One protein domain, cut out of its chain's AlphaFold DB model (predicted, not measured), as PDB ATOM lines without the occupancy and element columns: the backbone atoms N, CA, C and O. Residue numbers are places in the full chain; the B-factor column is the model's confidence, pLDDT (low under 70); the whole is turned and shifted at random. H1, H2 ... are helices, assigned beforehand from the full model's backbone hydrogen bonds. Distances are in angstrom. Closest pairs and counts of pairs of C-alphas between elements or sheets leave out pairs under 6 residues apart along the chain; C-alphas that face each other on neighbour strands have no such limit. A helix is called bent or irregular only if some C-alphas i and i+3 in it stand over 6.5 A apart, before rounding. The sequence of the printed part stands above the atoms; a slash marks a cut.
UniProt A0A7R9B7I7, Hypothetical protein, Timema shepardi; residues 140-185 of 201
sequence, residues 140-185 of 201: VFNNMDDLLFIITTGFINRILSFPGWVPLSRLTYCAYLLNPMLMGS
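What this domain is: This is residues 140 to 185 of the 201 residues of the protein "Hypothetical protein" of Timema shepardi (UniProt A0A7R9B7I7). Two helices follow each other nearly end to end and meet at a corner, making one wide, open V with no core: H2 is the longer arm and H1 the shorter. Before H1, residues 140 to 146 make a hooked start that folds back at the far end of that arm. The printed part has 46 residues, with two named helices, H1 then H2, and no named strand; the class is all helix. It is extended, with a radius of gyration of the C-alphas of 18.6 A, and spans 59 by 19 by 7 A.

How they stand to each other: Begin at H2, residues 165 to 185, and look near residue 178, where it has a kink of 32 degrees. There H2 is irregular, but only just: C-alphas 177 and 180 are 6.8 A apart. Going back along the chain you reach H1, residues 147 to 160; H1 and H2 meet only through their link, residues 161 to 164, which is tight. In the backbone, O i to N i+4 pairs are within hydrogen-bond range for 9 of 10 in H1 and 15 of 17 in H2.

Where its parts are: Find C-alpha 165 at (18.199, -2.429, 7.386); from there H2 runs 29.8 A to C-alpha 185 at (18.563, 24.568, -5.281). Then find C-alpha 147 at (4.940, -11.980, 29.166), where H1 begins; it runs 20.5 A to C-alpha 160.

The domain as a whole: The two C-alphas farthest apart are those of Asn 143 and Ser 185, at 59.5 A. Residues 142 to 149, of which 147 to 149 belong to H1, stand free, as do residues 155 to 185. The printed part has no cut. Look at the B-factor column for the pLDDT: its mean over the printed part is 74.7, and residues 140 to 155 are under 70.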
ATOM      1  N   VAL A 140      14.592 -14.610  29.074       44.53
ATOM      2  CA  VAL A 140      14.070 -15.990  29.137       44.53
ATOM      3  C   VAL A 140      13.848 -16.348  30.612       44.53
ATOM      4  O   VAL A 140      14.661 -17.010  31.263       44.53
ATOM      5  N   PHE A 141      12.763 -15.836  31.188       42.66
ATOM      6  CA  PHE A 141      12.203 -16.400  32.407       42.66
ATOM      7  C   PHE A 141      11.494 -17.704  32.040       42.66
ATOM      8  O   PHE A 141      10.640 -17.738  31.164       42.66
ATOM      9  N   ASN A 142      11.826 -18.774  32.758       40.06
ATOM     10  CA  ASN A 142      11.047 -20.011  32.779       40.06
ATOM     11  C   ASN A 142       9.712 -19.855  33.551       40.06
ATOM     12  O   ASN A 142       9.116 -20.860  33.912       40.06
ATOM     13  N   ASN A 143       9.250 -18.629  33.838       44.72
ATOM     14  CA  ASN A 143       7.992 -18.355  34.542       44.72
ATOM     15  C   ASN A 143       7.261 -17.157  33.920       44.72
ATOM     16  O   ASN A 143       7.883 -16.253  33.364       44.72
ATOM     17  N   MET A 144       5.932 -17.221  33.970       47.41
ATOM     18  CA  MET A 144       4.992 -16.703  32.973       47.41
ATOM     19  C   MET A 144       4.431 -15.303  33.304       47.41
ATOM     20  O   MET A 144       3.475 -14.860  32.674       47.41
ATOM     21  N   ASP A 145       5.014 -14.592  34.269       54.28
ATOM     22  CA  ASP A 145       4.275 -13.544  34.990       54.28
ATOM     23  C   ASP A 145       4.424 -12.135  34.370       54.28
ATOM     24  O   ASP A 145       3.610 -11.264  34.646       54.28
ATOM     25  N   ASP A 146       5.384 -11.926  33.453       53.75
ATOM     26  CA  ASP A 146       5.609 -10.652  32.733       53.75
ATOM     27  C   ASP A 146       5.825 -10.860  31.216       53.75
ATOM     28  O   ASP A 146       6.792 -10.399  30.599       53.75
ATOM     29  N   LEU A 147       4.899 -11.587  30.583       54.81
ATOM     30  CA  LEU A 147       4.940 -11.980  29.166       54.81
ATOM     31  C   LEU A 147       5.133 -10.801  28.183       54.81
ATOM     32  O   LEU A 147       5.781 -10.958  27.146       54.81
ATOM     33  N   LEU A 148       4.616  -9.608  28.504       54.94
ATOM     34  CA  LEU A 148       4.660  -8.442  27.612       54.94
ATOM     35  C   LEU A 148       6.090  -7.922  27.385       54.94
ATOM     36  O   LEU A 148       6.456  -7.633  26.245       54.94
ATOM     37  N   PHE A 149       6.901  -7.842  28.445       53.94
ATOM     38  CA  PHE A 149       8.274  -7.322  28.385       53.94
ATOM     39  C   PHE A 149       9.258  -8.348  27.790       53.94
ATOM     40  O   PHE A 149      10.222  -7.992  27.100       53.94
ATOM     41  N   ILE A 150       8.973  -9.639  28.001       53.59
ATOM     42  CA  ILE A 150       9.734 -10.775  27.459       53.59
ATOM     43  C   ILE A 150       9.657 -10.811  25.926       53.59
ATOM     44  O   ILE A 150      10.679 -10.962  25.253       53.59
ATOM     45  N   ILE A 151       8.460 -10.631  25.356       54.44
ATOM     46  CA  ILE A 151       8.264 -10.656  23.898       54.44
ATOM     47  C   ILE A 151       8.944  -9.449  23.236       54.44
ATOM     48  O   ILE A 151       9.538  -9.595  22.168       54.44
ATOM     49  N   THR A 152       8.912  -8.267  23.862       57.34
ATOM     50  CA  THR A 152       9.476  -7.053  23.250       57.34
ATOM     51  C   THR A 152      10.997  -7.118  23.140       57.34
ATOM     52  O   THR A 152      11.535  -6.853  22.069       57.34
ATOM     53  N   THR A 153      11.710  -7.511  24.196       59.81
ATOM     54  CA  THR A 153      13.187  -7.470  24.223       59.81
ATOM     55  C   THR A 153      13.843  -8.448  23.238       59.81
ATOM     56  O   THR A 153      14.734  -8.054  22.478       59.81
ATOM     57  N   GLY A 154      13.344  -9.686  23.147       62.16
ATOM     58  CA  GLY A 154      13.814 -10.663  22.155       62.16
ATOM     59  C   GLY A 154      13.467 -10.283  20.708       62.16
ATOM     60  O   GLY A 154      14.259 -10.511  19.787       62.16
ATOM     61  N   PHE A 155      12.308  -9.655  20.496       68.25
ATOM     62  CA  PHE A 155      11.870  -9.198  19.178       68.25
ATOM     63  C   PHE A 155      12.660  -7.982  18.684       68.25
ATOM     64  O   PHE A 155      13.056  -7.949  17.518       68.25
ATOM     65  N   ILE A 156      12.961  -7.028  19.570       72.81
ATOM     66  CA  ILE A 156      13.766  -5.834  19.273       72.81
ATOM     67  C   ILE A 156      15.125  -6.253  18.707       72.81
ATOM     68  O   ILE A 156      15.485  -5.812  17.620       72.81
ATOM     69  N   ASN A 157      15.850  -7.169  19.356       72.81
ATOM     70  CA  ASN A 157      17.159  -7.597  18.849       72.81
ATOM     71  C   ASN A 157      17.073  -8.244  17.454       72.81
ATOM     72  O   ASN A 157      17.917  -7.994  16.591       72.81
ATOM     73  N   ARG A 158      16.028  -9.044  17.207       75.00
ATOM     74  CA  ARG A 158      15.801  -9.701  15.914       75.00
ATOM     75  C   ARG A 158      15.443  -8.706  14.809       75.00
ATOM     76  O   ARG A 158      15.924  -8.863  13.691       75.00
ATOM     77  N   ILE A 159      14.633  -7.691  15.116       82.56
ATOM     78  CA  ILE A 159      14.338  -6.600  14.184       82.56
ATOM     79  C   ILE A 159      15.597  -5.797  13.906       82.56
ATOM     80  O   ILE A 159      15.934  -5.611  12.744       82.56
ATOM     81  N   LEU A 160      16.293  -5.311  14.936       77.94
ATOM     82  CA  LEU A 160      17.415  -4.390  14.748       77.94
ATOM     83  C   LEU A 160      18.616  -5.056  14.073       77.94
ATOM     84  O   LEU A 160      19.344  -4.392  13.342       77.94
ATOM     85  N   SER A 161      18.790  -6.365  14.253       79.19
ATOM     86  CA  SER A 161      19.848  -7.135  13.591       79.19
ATOM     87  C   SER A 161      19.475  -7.597  12.175       79.19
ATOM     88  O   SER A 161      20.238  -8.333  11.548       79.19
ATOM     89  N   PHE A 162      18.306  -7.211  11.650       85.62
ATOM     90  CA  PHE A 162      17.860  -7.656  10.332       85.62
ATOM     91  C   PHE A 162      18.727  -7.048   9.209       85.62
ATOM     92  O   PHE A 162      18.816  -5.824   9.088       85.62
ATOM     93  N   PRO A 163      19.329  -7.868   8.323       85.38
ATOM     94  CA  PRO A 163      20.238  -7.382   7.282       85.38
ATOM     95  C   PRO A 163      19.569  -6.464   6.248       85.38
ATOM     96  O   PRO A 163      20.260  -5.685   5.592       85.38
ATOM     97  N   GLY A 164      18.237  -6.489   6.116       89.00
ATOM     98  CA  GLY A 164      17.517  -5.559   5.240       89.00
ATOM     99  C   GLY A 164      17.575  -4.095   5.691       89.00
ATOM    100  O   GLY A 164      17.364  -3.205   4.867       89.00
ATOM    101  N   TRP A 165      17.944  -3.807   6.945       88.31
ATOM    102  CA  TRP A 165      18.199  -2.429   7.386       88.31
ATOM    103  C   TRP A 165      19.469  -1.835   6.775       88.31
ATOM    104  O   TRP A 165      19.575  -0.617   6.660       88.31
ATOM    105  N   VAL A 166      20.419  -2.663   6.329       88.88
ATOM    106  CA  VAL A 166      21.681  -2.189   5.743       88.88
ATOM    107  C   VAL A 166      21.449  -1.367   4.466       88.88
ATOM    108  O   VAL A 166      21.881  -0.214   4.443       88.88
ATOM    109  N   PRO A 167      20.761  -1.861   3.415       93.69
ATOM    110  CA  PRO A 167      20.493  -1.047   2.228       93.69
ATOM    111  C   PRO A 167      19.608   0.167   2.536       93.69
ATOM    112  O   PRO A 167      19.857   1.249   2.006       93.69
ATOM    113  N   LEU A 168      18.628   0.025   3.434       91.81
ATOM    114  CA  LEU A 168      17.742   1.126   3.806       91.81
ATOM    115  C   LEU A 168      18.497   2.254   4.525       91.81
ATOM    116  O   LEU A 168      18.296   3.419   4.197       91.81
ATOM    117  N   SER A 169      19.416   1.919   5.434       88.31
ATOM    118  CA  SER A 169      20.260   2.900   6.135       88.31
ATOM    119  C   SER A 169      21.150   3.701   5.182       88.31
ATOM    120  O   SER A 169      21.367   4.894   5.380       88.31
ATOM    121  N   ARG A 170      21.634   3.071   4.102       90.44
ATOM    122  CA  ARG A 170      22.409   3.757   3.060       90.44
ATOM    123  C   ARG A 170      21.530   4.707   2.255       90.44
ATOM    124  O   ARG A 170      21.954   5.821   1.973       90.44
ATOM    125  N   LEU A 171      20.308   4.292   1.921       92.44
ATOM    126  CA  LEU A 171      19.362   5.127   1.182       92.44
ATOM    127  C   LEU A 171      18.947   6.362   1.990       92.44
ATOM    128  O   LEU A 171      18.979   7.473   1.463       92.44
ATOM    129  N   THR A 172      18.600   6.187   3.268       91.88
ATOM    130  CA  THR A 172      18.222   7.304   4.146       91.88
ATOM    131  C   THR A 172      19.388   8.255   4.379       91.88
ATOM    132  O   THR A 172      19.184   9.467   4.393       91.88
ATOM    133  N   TYR A 173      20.618   7.741   4.475       89.56
ATOM    134  CA  TYR A 173      21.817   8.573   4.556       89.56
ATOM    135  C   TYR A 173      22.039   9.403   3.283       89.56
ATOM    136  O   TYR A 173      22.265  10.609   3.367       89.56
ATOM    137  N   CYS A 174      21.907   8.798   2.098       90.50
ATOM    138  CA  CYS A 174      21.981   9.532   0.834       90.50
ATOM    139  C   CYS A 174      20.895  10.613   0.741       90.50
ATOM    140  O   CYS A 174      21.193  11.753   0.392       90.50
ATOM    141  N   ALA A 175      19.649  10.283   1.097       91.69
ATOM    142  CA  ALA A 175      18.547  11.241   1.112       91.69
ATOM    143  C   ALA A 175      18.811  12.405   2.083       91.69
ATOM    144  O   ALA A 175      18.585  13.560   1.729       91.69
ATOM    145  N   TYR A 176      19.351  12.119   3.272       88.56
ATOM    146  CA  TYR A 176      19.731  13.133   4.257       88.56
ATOM    147  C   TYR A 176      20.793  14.101   3.720       88.56
ATOM    148  O   TYR A 176      20.645  15.311   3.880       88.56
ATOM    149  N   LEU A 177      21.834  13.590   3.051       89.38
ATOM    150  CA  LEU A 177      22.886  14.425   2.461       89.38
ATOM    151  C   LEU A 177      22.381  15.288   1.298       89.38
ATOM    152  O   LEU A 177      22.805  16.433   1.155       89.38
ATOM    153  N   LEU A 178      21.474  14.756   0.476       92.69
ATOM    154  CA  LEU A 178      20.905  15.486  -0.658       92.69
ATOM    155  C   LEU A 178      19.882  16.542  -0.231       92.69
ATOM    156  O   LEU A 178      19.729  17.548  -0.920       92.69
ATOM    157  N   ASN A 179      19.204  16.349   0.901       87.94
ATOM    158  CA  ASN A 179      18.139  17.232   1.373       87.94
ATOM    159  C   ASN A 179      18.516  18.735   1.396       87.94
ATOM    160  O   ASN A 179      17.826  19.519   0.742       87.94
ATOM    161  N   PRO A 180      19.605  19.186   2.057       85.12
ATOM    162  CA  PRO A 180      19.982  20.603   2.048       85.12
ATOM    163  C   PRO A 180      20.370  21.119   0.656       85.12
ATOM    164  O   PRO A 180      20.083  22.272   0.342       85.12
ATOM    165  N   MET A 181      20.965  20.279  -0.203       86.12
ATOM    166  CA  MET A 181      21.303  20.661  -1.582       86.12
ATOM    167  C   MET A 181      20.043  20.887  -2.421       86.12
ATOM    168  O   MET A 181      19.960  21.864  -3.164       86.12
ATOM    169  N   LEU A 182      19.043  20.014  -2.273       87.44
ATOM    170  CA  LEU A 182      17.749  20.132  -2.943       87.44
ATOM    171  C   LEU A 182      16.982  21.361  -2.448       87.44
ATOM    172  O   LEU A 182      16.539  22.162  -3.268       87.44
ATOM    173  N   MET A 183      16.887  21.560  -1.128       85.19
ATOM    174  CA  MET A 183      16.250  22.749  -0.548       85.19
ATOM    175  C   MET A 183      16.935  24.042  -1.006       85.19
ATOM    176  O   MET A 183      16.257  24.988  -1.400       85.19
ATOM    177  N   GLY A 184      18.271  24.072  -1.016       83.50
ATOM    178  CA  GLY A 184      19.045  25.207  -1.516       83.50
ATOM    179  C   GLY A 184      18.781  25.484  -2.997       83.50
ATOM    180  O   GLY A 184      18.489  26.619  -3.360       83.50
ATOM    181  N   SER A 185      18.800  24.446  -3.835       85.81
ATOM    182  CA  SER A 185      18.563  24.568  -5.281       85.81
ATOM    183  C   SER A 185      17.160  25.092  -5.593       85.81
ATOM    184  O   SER A 185      16.998  25.983  -6.423       85.81
TER     185      SER A 185